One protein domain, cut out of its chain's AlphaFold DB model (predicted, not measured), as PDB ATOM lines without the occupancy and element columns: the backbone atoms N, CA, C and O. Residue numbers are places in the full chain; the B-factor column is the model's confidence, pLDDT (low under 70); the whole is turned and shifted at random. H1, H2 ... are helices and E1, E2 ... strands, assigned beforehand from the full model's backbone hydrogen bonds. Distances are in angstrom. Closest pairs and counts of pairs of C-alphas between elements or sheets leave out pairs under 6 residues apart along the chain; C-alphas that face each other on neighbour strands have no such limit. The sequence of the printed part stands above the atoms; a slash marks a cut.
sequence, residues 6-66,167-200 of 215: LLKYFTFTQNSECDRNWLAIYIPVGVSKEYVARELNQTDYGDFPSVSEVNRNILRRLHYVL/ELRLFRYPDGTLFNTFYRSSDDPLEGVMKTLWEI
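What this domain is: This is residues 6 to 66 and 167 to 200 of the 215 residues of an uncharacterized protein of Escherichia coli (UniProt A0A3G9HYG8). A long, strongly twisted ribbon of three antiparallel strands, E2, E5 and E4, makes the middle, with H1 at one end and the short parallel pair E1 and E3 at the other. The longer helix H2 only grazes the ribbon, with its residues 53 to 61, and residues 38 to 45 stick out. The 95 printed residues hold two named helices and five named strands, in the order E1 E2 H1 H2 E3 E4 E5, of mixed class. The whole is loose, with a radius of gyration of the C-alphas of 15.5 A, and spans 43 by 28 by 23 A.

Where its parts are: E2, residues 23 to 31, begins at C-alpha 23 (208.312, 214.199, 199.967) and is 25.0 A long. E5, residues 192 to 200, is 24.9 A long and ends at C-alpha 200 (209.580, 216.119, 204.855). E4 is residues 179 to 184, 17.3 A. H2, residues 51 to 66, is 22.3 A; H1, residues 33 to 39, is 10.1 A. E1 is residues 11 to 13, 6.4 A, and E3 residues 167 to 170, 9.9 A.

How they stand to each other: E5 is the inner strand, antiparallel to E2, with N 25 and O 198 2.8 A apart. E4 and E5 form a hairpin, with N 195 and O 181 2.8 A apart. H2 only grazes this sheet with residues 53 to 61; its closest C-alphas to E2 are Val 54 and Ile 27, 7.6 A. H1 is only just not on the sheet, with 4 pairs of C-alphas within 10 A. The closest C-alphas of E3 and E5 are Leu 170 and Ile 200, 4.8 A. E1 and E3 are parallel, with N 168 and O 11 3.0 A apart. In H1 and H2 every O i to N i+4 pair is within hydrogen-bond range.

The domain as a whole: The C-alphas farthest apart, Asn 41 and Leu 66, are 45.5 A apart. Residues 67 to 166 are not printed, and C-alphas 66 and 167 are 14.9 A apart across the cut. The link H1 to H2 is long. The model's pLDDT is under 70 at 28 of the printed residues, among them residues 36 to 49.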
ATOM      1  N   LEU A   6     213.003 232.677 205.829       90.44
ATOM      2  CA  LEU A   6     211.807 231.998 205.319       90.44
ATOM      3  C   LEU A   6     211.375 230.826 206.202       90.44
ATOM      4  O   LEU A   6     210.181 230.591 206.360       90.44
ATOM      5  N   LEU A   7     212.329 230.103 206.799       89.44
ATOM      6  CA  LEU A   7     212.016 228.938 207.632       89.44
ATOM      7  C   LEU A   7     211.327 229.332 208.942       89.44
ATOM      8  O   LEU A   7     210.522 228.561 209.450       89.44
ATOM      9  N   LYS A   8     211.567 230.553 209.435       89.00
ATOM     10  CA  LYS A   8     210.950 231.086 210.662       89.00
ATOM     11  C   LYS A   8     209.435 231.259 210.579       89.00
ATOM     12  O   LYS A   8     208.799 231.403 211.617       89.00
ATOM     13  N   TYR A   9     208.876 231.315 209.371       90.69
ATOM     14  CA  TYR A   9     207.435 231.465 209.180       90.69
ATOM     15  C   TYR A   9     206.688 230.132 209.246       90.69
ATOM     16  O   TYR A   9     205.473 230.143 209.386       90.69
ATOM     17  N   PHE A  10     207.390 228.996 209.194       90.75
ATOM     18  CA  PHE A  10     206.765 227.693 209.390       90.75
ATOM     19  C   PHE A  10     206.581 227.371 210.870       90.75
ATOM     20  O   PHE A  10     207.450 227.637 211.704       90.75
ATOM     21  N   THR A  11     205.494 226.670 211.176       88.69
ATOM     22  CA  THR A  11     205.361 225.970 212.455       88.69
ATOM     23  C   THR A  11     206.078 224.626 212.360       88.69
ATOM     24  O   THR A  11     205.708 223.767 211.561       88.69
ATOM     25  N   PHE A  12     207.127 224.439 213.163       83.25
ATOM     26  CA  PHE A  12     207.891 223.194 213.172       83.25
ATOM     27  C   PHE A  12     207.253 222.162 214.103       83.25
ATOM     28  O   PHE A  12     207.125 222.399 215.307       83.25
ATOM     29  N   THR A  13     206.915 220.990 213.567       76.69
ATOM     30  CA  THR A  13     206.339 219.887 214.343       76.69
ATOM     31  C   THR A  13     207.122 218.591 214.126       76.69
ATOM     32  O   THR A  13     207.624 218.293 213.040       76.69
ATOM     33  N   GLN A  14     207.269 217.815 215.202       70.94
ATOM     34  CA  GLN A  14     207.825 216.461 215.161       70.94
ATOM     35  C   GLN A  14     206.658 215.500 215.357       70.94
ATOM     36  O   GLN A  14     206.046 215.504 216.424       70.94
ATOM     37  N   ASN A  15     206.328 214.708 214.339       64.88
ATOM     38  CA  ASN A  15     205.273 213.707 214.438       64.88
ATOM     39  C   ASN A  15     205.843 212.306 214.182       64.88
ATOM     40  O   ASN A  15     206.752 212.129 213.372       64.88
ATOM     41  N   SER A  16     205.303 211.332 214.907       58.62
ATOM     42  CA  SER A  16     205.585 209.904 214.731       58.62
ATOM     43  C   SER A  16     204.539 209.210 213.853       58.62
ATOM     44  O   SER A  16     204.774 208.095 213.389       58.62
ATOM     45  N   GLU A  17     203.399 209.862 213.602       63.03
ATOM     46  CA  GLU A  17     202.347 209.342 212.735       63.03
ATOM     47  C   GLU A  17     202.616 209.659 211.259       63.03
ATOM     48  O   GLU A  17     203.042 210.754 210.888       63.03
ATOM     49  N   CYS A  18     202.385 208.644 210.427       51.78
ATOM     50  CA  CYS A  18     202.692 208.635 209.006       51.78
ATOM     51  C   CYS A  18     201.596 209.342 208.194       51.78
ATOM     52  O   CYS A  18     200.489 208.809 208.083       51.78
ATOM     53  N   ASP A  19     201.906 210.502 207.603       61.72
ATOM     54  CA  ASP A  19     201.057 211.113 206.572       61.72
ATOM     55  C   ASP A  19     201.472 210.587 205.185       61.72
ATOM     56  O   ASP A  19     202.645 210.343 204.907       61.72
ATOM     57  N   ARG A  20     200.505 210.365 204.291       57.91
ATOM     58  CA  ARG A  20     200.732 209.714 202.988       57.91
ATOM     59  C   ARG A  20     201.304 210.650 201.921       57.91
ATOM     60  O   ARG A  20     201.625 210.176 200.833       57.91
ATOM     61  N   ASN A  21     201.431 211.945 202.207       66.88
ATOM     62  CA  ASN A  21     201.847 212.968 201.241       66.88
ATOM     63  C   ASN A  21     203.302 213.438 201.407       66.88
ATOM     64  O   ASN A  21     203.661 214.531 200.963       66.88
ATOM     65  N   TRP A  22     204.159 212.630 202.030       70.75
ATOM     66  CA  TRP A  22     205.554 213.005 202.230       70.75
ATOM     67  C   TRP A  22     206.340 213.132 200.936       70.75
ATOM     68  O   TRP A  22     206.177 212.386 199.968       70.75
ATOM     69  N   LEU A  23     207.280 214.068 200.973       68.56
ATOM     70  CA  LEU A  23     208.312 214.199 199.967       68.56
ATOM     71  C   LEU A  23     209.627 213.714 200.562       68.56
ATOM     72  O   LEU A  23     210.159 214.283 201.515       68.56
ATOM     73  N   ALA A  24     210.165 212.663 199.954       74.44
ATOM     74  CA  ALA A  24     211.469 212.132 200.294       74.44
ATOM     75  C   ALA A  24     212.575 213.036 199.719       74.44
ATOM     76  O   ALA A  24     212.742 213.149 198.500       74.44
ATOM     77  N   ILE A  25     213.339 213.685 200.595       75.56
ATOM     78  CA  ILE A  25     214.539 214.453 200.263       75.56
ATOM     79  C   ILE A  25     215.771 213.628 200.601       75.56
ATOM     80  O   ILE A  25     215.953 213.139 201.713       75.56
ATOM     81  N   TYR A  26     216.662 213.529 199.627       76.44
ATOM     82  CA  TYR A  26     217.942 212.859 199.765       76.44
ATOM     83  C   TYR A  26     219.071 213.887 199.892       76.44
ATOM     84  O   TYR A  26     219.192 214.787 199.057       76.44
ATOM     85  N   ILE A  27     219.923 213.711 200.904       75.62
ATOM     86  CA  ILE A  27     221.153 214.484 201.088       75.62
ATOM     87  C   ILE A  27     222.369 213.558 200.889       75.62
ATOM     88  O   ILE A  27     222.586 212.665 201.714       75.62
ATOM     89  N   PRO A  28     223.148 213.730 199.799       75.62
ATOM     90  CA  PRO A  28     224.441 213.072 199.622       75.62
ATOM     91  C   PRO A  28     225.484 213.626 200.583       75.62
ATOM     92  O   PRO A  28     225.663 214.840 200.631       75.62
ATOM     93  N   VAL A  29     226.271 212.749 201.195       74.50
ATOM     94  CA  VAL A  29     227.550 213.100 201.818       74.50
ATOM     95  C   VAL A  29     228.618 212.141 201.293       74.50
ATOM     96  O   VAL A  29     228.477 210.920 201.380       74.50
ATOM     97  N   GLY A  30     229.668 212.690 200.680       76.12
ATOM     98  CA  GLY A  30     230.822 211.900 200.251       76.12
ATOM     99  C   GLY A  30     231.633 211.466 201.466       76.12
ATOM    100  O   GLY A  30     231.920 212.295 202.326       76.12
ATOM    101  N   VAL A  31     232.001 210.188 201.530       74.75
ATOM    102  CA  VAL A  31     232.782 209.636 202.644       74.75
ATOM    103  C   VAL A  31     234.138 209.149 202.146       74.75
ATOM    104  O   VAL A  31     234.238 208.538 201.079       74.75
ATOM    105  N   SER A  32     235.195 209.453 202.901       74.19
ATOM    106  CA  SER A  32     236.557 209.067 202.527       74.19
ATOM    107  C   SER A  32     236.872 207.630 202.944       74.19
ATOM    108  O   SER A  32     236.255 207.071 203.856       74.19
ATOM    109  N   LYS A  33     237.905 207.051 202.327       75.62
ATOM    110  CA  LYS A  33     238.427 205.728 202.696       75.62
ATOM    111  C   LYS A  33     238.818 205.621 204.169       75.62
ATOM    112  O   LYS A  33     238.659 204.564 204.771       75.62
ATOM    113  N   GLU A  34     239.310 206.706 204.767       76.25
ATOM    114  CA  GLU A  34     239.677 206.745 206.182       76.25
ATOM    115  C   GLU A  34     238.448 206.644 207.086       76.25
ATOM    116  O   GLU A  34     238.530 205.994 208.124       76.25
ATOM    117  N   TYR A  35     237.322 207.249 206.692       71.94
ATOM    118  CA  TYR A  35     236.053 207.134 207.412       71.94
ATOM    119  C   TYR A  35     235.532 205.694 207.369       71.94
ATOM    120  O   TYR A  35     235.321 205.075 208.411       71.94
ATOM    121  N   VAL A  36     235.448 205.110 206.168       69.62
ATOM    122  CA  VAL A  36     234.988 203.724 205.971       69.62
ATOM    123  C   VAL A  36     235.881 202.721 206.718       69.62
ATOM    124  O   VAL A  36     235.386 201.769 207.317       69.62
ATOM    125  N   ALA A  37     237.197 202.949 206.739       69.69
ATOM    126  CA  ALA A  37     238.140 202.097 207.461       69.69
ATOM    127  C   ALA A  37     238.053 202.229 208.997       69.69
ATOM    128  O   ALA A  37     238.367 201.265 209.697       69.69
ATOM    129  N   ARG A  38     237.647 203.392 209.532       65.69
ATOM    130  CA  ARG A  38     237.458 203.620 210.980       65.69
ATOM    131  C   ARG A  38     236.169 202.980 211.501       65.69
ATOM    132  O   ARG A  38     236.206 202.292 212.520       65.69
ATOM    133  N   GLU A  39     235.071 203.144 210.766       61.12
ATOM    134  CA  GLU A  39     233.732 202.641 211.120       61.12
ATOM    135  C   GLU A  39     233.626 201.103 211.093       61.12
ATOM    136  O   GLU A  39     232.747 200.524 211.725       61.12
ATOM    137  N   LEU A  40     234.555 200.397 210.430       52.41
ATOM    138  CA  LEU A  40     234.630 198.929 210.493       52.41
ATOM    139  C   LEU A  40     234.914 198.390 211.910       52.41
ATOM    140  O   LEU A  40     234.714 197.198 212.138       52.41
ATOM    141  N   ASN A  41     235.363 199.228 212.857       42.41
ATOM    142  CA  ASN A  41     235.682 198.810 214.227       42.41
ATOM    143  C   ASN A  41     235.034 199.642 215.348       42.41
ATOM    144  O   ASN A  41     235.177 199.258 216.510       42.41
ATOM    145  N   GLN A  42     234.341 200.748 215.060       44.12
ATOM    146  CA  GLN A  42     233.685 201.574 216.082       44.12
ATOM    147  C   GLN A  42     232.400 202.201 215.533       44.12
ATOM    148  O   GLN A  42     232.379 202.685 214.412       44.12
ATOM    149  N   THR A  43     231.336 202.177 216.339       41.81
ATOM    150  CA  THR A  43     230.077 202.891 216.098       41.81
ATOM    151  C   THR A  43     230.241 204.350 216.520       41.81
ATOM    152  O   THR A  43     229.903 204.676 217.661       41.81
ATOM    153  N   ASP A  44     230.779 205.215 215.661       43.75
ATOM    154  CA  ASP A  44     230.851 206.652 215.941       43.75
ATOM    155  C   ASP A  44     229.930 207.445 214.999       43.75
ATOM    156  O   ASP A  44     229.935 207.326 213.781       43.75
ATOM    157  N   TYR A  45     229.083 208.292 215.583       49.56
ATOM    158  CA  TYR A  45     228.035 209.062 214.896       49.56
ATOM    159  C   TYR A  45     228.594 210.341 214.228       49.56
ATOM    160  O   TYR A  45     228.032 211.427 214.381       49.56
ATOM    161  N   GLY A  46     229.747 210.244 213.557       47.84
ATOM    162  CA  GLY A  46     230.594 211.398 213.224       47.84
ATOM    163  C   GLY A  46     230.114 212.305 212.085       47.84
ATOM    164  O   GLY A  46     230.186 213.523 212.227       47.84
ATOM    165  N   ASP A  47     229.587 211.755 210.987       58.44
ATOM    166  CA  ASP A  47     229.480 212.507 209.720       58.44
ATOM    167  C   ASP A  47     228.044 212.616 209.175       58.44
ATOM    168  O   ASP A  47     227.769 212.386 207.995       58.44
ATOM    169  N   PHE A  48     227.092 213.003 210.026       63.75
ATOM    170  CA  PHE A  48     225.773 213.430 209.545       63.75
ATOM    171  C   PHE A  48     225.870 214.772 208.799       63.75
ATOM    172  O   PHE A  48     226.686 215.627 209.164       63.75
ATOM    173  N   PRO A  49     225.022 215.013 207.779       67.81
ATOM    174  CA  PRO A  49     224.994 216.294 207.084       67.81
ATOM    175  C   PRO A  49     224.786 217.442 208.074       67.81
ATOM    176  O   PRO A  49     223.952 217.373 208.980       67.81
ATOM    177  N   SER A  50     225.543 218.524 207.888       73.94
ATOM    178  CA  SER A  50     225.437 219.693 208.765       73.94
ATOM    179  C   SER A  50     224.019 220.282 208.738       73.94
ATOM    180  O   SER A  50     223.342 220.259 207.711       73.94
ATOM    181  N   VAL A  51     223.588 220.920 209.832       75.75
ATOM    182  CA  VAL A  51     222.287 221.625 209.890       75.75
ATOM    183  C   VAL A  51     222.131 222.636 208.743       75.75
ATOM    184  O   VAL A  51     221.047 222.800 208.193       75.75
ATOM    185  N   SER A  52     223.226 223.283 208.331       77.31
ATOM    186  CA  SER A  52     223.245 224.205 207.184       77.31
ATOM    187  C   SER A  52     222.860 223.511 205.876       77.31
ATOM    188  O   SER A  52     222.087 224.039 205.078       77.31
ATOM    189  N   GLU A  53     223.376 222.303 205.663       78.06
ATOM    190  CA  GLU A  53     223.092 221.504 204.478       78.06
ATOM    191  C   GLU A  53     221.651 220.994 204.461       78.06
ATOM    192  O   GLU A  53     221.004 221.032 203.411       78.06
ATOM    193  N   VAL A  54     221.113 220.613 205.620       79.25
ATOM    194  CA  VAL A  54     219.692 220.270 205.768       79.25
ATOM    195  C   VAL A  54     218.814 221.482 205.437       79.25
ATOM    196  O   VAL A  54     217.972 221.401 204.540       79.25
ATOM    197  N   ASN A  55     219.076 222.640 206.054       83.19
ATOM    198  CA  ASN A  55     218.332 223.878 205.799       83.19
ATOM    199  C   ASN A  55     218.377 224.284 204.322       83.19
ATOM    200  O   ASN A  55     217.356 224.650 203.745       83.19
ATOM    201  N   ARG A  56     219.545 224.173 203.677       84.44
ATOM    202  CA  ARG A  56     219.706 224.462 202.246       84.44
ATOM    203  C   ARG A  56     218.814 223.572 201.378       84.44
ATOM    204  O   ARG A  56     218.235 224.065 200.412       84.44
ATOM    205  N   ASN A  57     218.705 222.283 201.698       84.50
ATOM    206  CA  ASN A  57     217.858 221.355 200.947       84.50
ATOM    207  C   ASN A  57     216.362 221.630 201.166       84.50
ATOM    208  O   ASN A  57     215.608 221.645 200.190       84.50
ATOM    209  N   ILE A  58     215.944 221.940 202.400       87.06
ATOM    210  CA  ILE A  58     214.566 222.358 202.707       87.06
ATOM    211  C   ILE A  58     214.216 223.641 201.936       87.06
ATOM    212  O   ILE A  58     213.214 223.678 201.225       87.06
ATOM    213  N   LEU A  59     215.072 224.665 201.984       89.88
ATOM    214  CA  LEU A  59     214.879 225.920 201.245       89.88
ATOM    215  C   LEU A  59     214.820 225.704 199.732       89.88
ATOM    216  O   LEU A  59     213.993 226.302 199.050       89.88
ATOM    217  N   ARG A  60     215.677 224.833 199.183       87.69
ATOM    218  CA  ARG A  60     215.631 224.483 197.758       87.69
ATOM    219  C   ARG A  60     214.266 223.907 197.384       87.69
ATOM    220  O   ARG A  60     213.740 224.247 196.324       87.69
ATOM    221  N   ARG A  61     213.686 223.066 198.245       87.00
ATOM    222  CA  ARG A  61     212.349 222.513 198.020       87.00
ATOM    223  C   ARG A  61     211.265 223.578 198.140       87.00
ATOM    224  O   ARG A  61     210.422 223.642 197.251       87.00
ATOM    225  N   LEU A  62     211.320 224.427 199.163       91.50
ATOM    226  CA  LEU A  62     210.411 225.563 199.311       91.50
ATOM    227  C   LEU A  62     210.387 226.410 198.039       91.50
ATOM    228  O   LEU A  62     209.329 226.654 197.469       91.50
ATOM    229  N   HIS A  63     211.561 226.803 197.544       91.94
ATOM    230  CA  HIS A  63     211.659 227.608 196.334       91.94
ATOM    231  C   HIS A  63     211.097 226.903 195.100       91.94
ATOM    232  O   HIS A  63     210.507 227.574 194.262       91.94
ATOM    233  N   TYR A  64     211.239 225.579 194.998       88.62
ATOM    234  CA  TYR A  64     210.615 224.792 193.935       88.62
ATOM    235  C   TYR A  64     209.082 224.800 194.033       88.62
ATOM    236  O   TYR A  64     208.415 225.010 193.024       88.62
ATOM    237  N   VAL A  65     208.521 224.620 195.235       89.62
ATOM    238  CA  VAL A  65     207.065 224.667 195.468       89.62
ATOM    239  C   VAL A  65     206.511 226.054 195.141       89.62
ATOM    240  O   VAL A  65     205.559 226.171 194.372       89.62
ATOM    241  N   LEU A  66     207.144 227.111 195.657       92.06
ATOM    242  CA  LEU A  66     206.748 228.492 195.375       92.06
ATOM    243  C   LEU A  66     206.843 228.812 193.881       92.06
ATOM    244  O   LEU A  66     205.933 229.420 193.330       92.06
ATOM    245  N   GLU A 167     202.642 224.209 208.262       89.31
ATOM    246  CA  GLU A 167     203.536 223.295 208.964       89.31
ATOM    247  C   GLU A 167     204.737 222.841 208.118       89.31
ATOM    248  O   GLU A 167     204.646 222.580 206.914       89.31
ATOM    249  N   LEU A 168     205.883 222.700 208.788       87.75
ATOM    250  CA  LEU A 168     207.046 221.975 208.285       87.75
ATOM    251  C   LEU A 168     207.323 220.801 209.226       87.75
ATOM    252  O   LEU A 168     207.770 220.993 210.360       87.75
ATOM    253  N   ARG A 169     207.083 219.583 208.741       84.25
ATOM    254  CA  ARG A 169     207.320 218.343 209.485       84.25
ATOM    255  C   ARG A 169     208.554 217.641 208.957       84.25
ATOM    256  O   ARG A 169     208.758 217.527 207.748       84.25
ATOM    257  N   LEU A 170     209.345 217.122 209.886       79.06
ATOM    258  CA  LEU A 170     210.414 216.172 209.600       79.06
ATOM    259  C   LEU A 170     210.040 214.848 210.254       79.06
ATOM    260  O   LEU A 170     209.970 214.771 211.484       79.06
ATOM    261  N   PHE A 171     209.807 213.820 209.443       74.75
ATOM    262  CA  PHE A 171     209.574 212.486 209.972       74.75
ATOM    263  C   PHE A 171     210.846 211.950 210.634       74.75
ATOM    264  O   PHE A 171     211.967 212.154 210.156       74.75
ATOM    265  N   ARG A 172     210.656 211.256 211.755       70.12
ATOM    266  CA  ARG A 172     211.701 210.521 212.463       70.12
ATOM    267  C   ARG A 172     211.200 209.113 212.722       70.12
ATOM    268  O   ARG A 172     210.041 208.932 213.093       70.12
ATOM    269  N   TYR A 173     212.085 208.134 212.581       68.81
ATOM    270  CA  TYR A 173     211.763 206.765 212.967       68.81
ATOM    271  C   TYR A 173     211.465 206.689 214.478       68.81
ATOM    272  O   TYR A 173     211.876 207.580 215.226       68.81
ATOM    273  N   PRO A 174     210.752 205.650 214.961       69.44
ATOM    274  CA  PRO A 174     210.382 205.529 216.378       69.44
ATOM    275  C   PRO A 174     211.562 205.559 217.359       69.44
ATOM    276  O   PRO A 174     211.401 205.937 218.514       69.44
ATOM    277  N   ASP A 175     212.750 205.173 216.899       69.75
ATOM    278  CA  ASP A 175     214.014 205.243 217.640       69.75
ATOM    279  C   ASP A 175     214.691 206.630 217.566       69.75
ATOM    280  O   ASP A 175     215.798 206.822 218.064       69.75
ATOM    281  N   GLY A 176     214.024 207.612 216.956       63.44
ATOM    282  CA  GLY A 176     214.509 208.970 216.738       63.44
ATOM    283  C   GLY A 176     215.522 209.097 215.601       63.44
ATOM    284  O   GLY A 176     216.040 210.199 215.396       63.44
ATOM    285  N   THR A 177     215.817 208.012 214.879       65.31
ATOM    286  CA  THR A 177     216.857 207.993 213.848       65.31
ATOM    287  C   THR A 177     216.351 208.473 212.489       65.31
ATOM    288  O   THR A 177     215.156 208.672 212.255       65.31
ATOM    289  N   LEU A 178     217.311 208.694 211.593       67.62
ATOM    290  CA  LEU A 178     217.115 209.007 210.183       67.62
ATOM    291  C   LEU A 178     217.614 207.827 209.362       67.62
ATOM    292  O   LEU A 178     218.630 207.216 209.709       67.62
ATOM    293  N   PHE A 179     216.957 207.541 208.241       70.50
ATOM    294  CA  PHE A 179     217.410 206.467 207.370       70.50
ATOM    295  C   PHE A 179     218.680 206.890 206.629       70.50
ATOM    296  O   PHE A 179     218.693 207.882 205.900       70.50
ATOM    297  N   ASN A 180     219.750 206.116 206.801       72.00
ATOM    298  CA  ASN A 180     221.005 206.303 206.090       72.00
ATOM    299  C   ASN A 180     221.346 205.040 205.305       72.00
ATOM    300  O   ASN A 180     221.250 203.933 205.826       72.00
ATOM    301  N   THR A 181     221.776 205.207 204.056       71.94
ATOM    302  CA  THR A 181     222.314 204.111 203.245       71.94
ATOM    303  C   THR A 181     223.665 204.497 202.670       71.94
ATOM    304  O   THR A 181     223.868 205.632 202.250       71.94
ATOM    305  N   PHE A 182     224.585 203.542 202.604       73.12
ATOM    306  CA  PHE A 182     225.890 203.704 201.968       73.12
ATOM    307  C   PHE A 182     225.926 202.931 200.649       73.12
ATOM    308  O   PHE A 182     225.369 201.836 200.553       73.12
ATOM    309  N   TYR A 183     226.578 203.484 199.627       74.38
ATOM    310  CA  TYR A 183     226.897 202.746 198.405       74.38
ATOM    311  C   TYR A 183     228.256 203.166 197.839       74.38
ATOM    312  O   TYR A 183     228.682 204.314 197.993       74.38
ATOM    313  N   ARG A 184     228.919 202.230 197.148       77.94
ATOM    314  CA  ARG A 184     230.206 202.461 196.478       77.94
ATOM    315  C   ARG A 184     230.015 203.425 195.308       77.94
ATOM    316  O   ARG A 184     229.169 203.179 194.447       77.94
ATOM    317  N   SER A 185     230.793 204.501 195.266       79.31
ATOM    318  CA  SER A 185     230.701 205.517 194.207       79.31
ATOM    319  C   SER A 185     231.837 205.460 193.186       79.31
ATOM    320  O   SER A 185     231.721 206.096 192.141       79.31
ATOM    321  N   SER A 186     232.913 204.718 193.464       80.62
ATOM    322  CA  SER A 186     234.063 204.535 192.567       80.62
ATOM    323  C   SER A 186     234.480 203.058 192.497       80.62
ATOM    324  O   SER A 186     233.737 202.187 192.947       80.62
ATOM    325  N   ASP A 187     235.622 202.746 191.877       84.50
ATOM    326  CA  ASP A 187     236.190 201.389 191.876       84.50
ATOM    327  C   ASP A 187     236.948 201.040 193.160       84.50
ATOM    328  O   ASP A 187     237.148 199.854 193.442       84.50
ATOM    329  N   ASP A 188     237.307 202.046 193.960       81.81
ATOM    330  CA  ASP A 188     237.865 201.838 195.289       81.81
ATOM    331  C   ASP A 188     236.752 201.306 196.220       81.81
ATOM    332  O   ASP A 188     235.728 201.970 196.406       81.81
ATOM    333  N   PRO A 189     236.898 200.100 196.804       72.81
ATOM    334  CA  PRO A 189     235.903 199.537 197.719       72.81
ATOM    335  C   PRO A 189     235.727 200.338 199.016       72.81
ATOM    336  O   PRO A 189     234.755 200.092 199.728       72.81
ATOM    337  N   LEU A 190     236.641 201.260 199.330       78.62
ATOM    338  CA  LEU A 190     236.598 202.100 200.525       78.62
ATOM    339  C   LEU A 190     236.089 203.521 200.251       78.62
ATOM    340  O   LEU A 190     235.920 204.287 201.192       78.62
ATOM    341  N   GLU A 191     235.803 203.884 199.001       77.56
ATOM    342  CA  GLU A 191     235.178 205.165 198.671       77.56
ATOM    343  C   GLU A 191     233.686 204.998 198.381       77.56
ATOM    344  O   GLU A 191     233.240 204.088 197.671       77.56
ATOM    345  N   GLY A 192     232.881 205.924 198.896       77.94
ATOM    346  CA  GLY A 192     231.451 205.872 198.662       77.94
ATOM    347  C   GLY A 192     230.710 207.148 198.998       77.94
ATOM    348  O   GLY A 192     231.275 208.177 199.373       77.94
ATOM    349  N   VAL A 193     229.395 207.052 198.853       77.75
ATOM    350  CA  VAL A 193     228.463 208.119 199.194       77.75
ATOM    351  C   VAL A 193     227.490 207.574 200.224       77.75
ATOM    352  O   VAL A 193     226.784 206.589 199.981       77.75
ATOM    353  N   MET A 194     227.444 208.240 201.374       76.81
ATOM    354  CA  MET A 194     226.374 208.071 202.340       76.81
ATOM    355  C   MET A 194     225.193 208.939 201.913       76.81
ATOM    356  O   MET A 194     225.343 210.095 201.522       76.81
ATOM    357  N   LYS A 195     223.999 208.363 201.949       75.25
ATOM    358  CA  LYS A 195     222.749 209.037 201.634       75.25
ATOM    359  C   LYS A 195     221.901 209.092 202.890       75.25
ATOM    360  O   LYS A 195     221.434 208.044 203.331       75.25
ATOM    361  N   THR A 196     221.661 210.290 203.408       77.00
ATOM    362  CA  THR A 196     220.642 210.504 204.439       77.00
ATOM    363  C   THR A 196     219.316 210.809 203.758       77.00
ATOM    364  O   THR A 196     219.229 211.739 202.946       77.00
ATOM    365  N   LEU A 197     218.296 210.018 204.068       74.75
ATOM    366  CA  LEU A 197     216.931 210.231 203.615       74.75
ATOM    367  C   LEU A 197     216.150 210.965 204.704       74.75
ATOM    368  O   LEU A 197     216.078 210.513 205.846       74.75
ATOM    369  N   TRP A 198     215.557 212.085 204.318       77.62
ATOM    370  CA  TRP A 198     214.628 212.851 205.129       77.62
ATOM    371  C   TRP A 198     213.269 212.800 204.461       77.62
ATOM    372  O   TRP A 198     213.144 213.136 203.286       77.62
ATOM    373  N   GLU A 199     212.248 212.420 205.205       79.75
ATOM    374  CA  GLU A 199     210.875 212.560 204.745       79.75
ATOM    375  C   GLU A 199     210.345 213.853 205.340       79.75
ATOM    376  O   GLU A 199     210.278 214.018 206.562       79.75
ATOM    377  N   ILE A 200     210.082 214.814 204.457       81.12
ATOM    378  CA  ILE A 200     209.580 216.119 204.855       81.12
ATOM    379  C   ILE A 200     208.146 216.279 204.379       81.12
ATOM    380  O   ILE A 200     207.788 215.887 203.263       81.12
TER     381      ILE A 200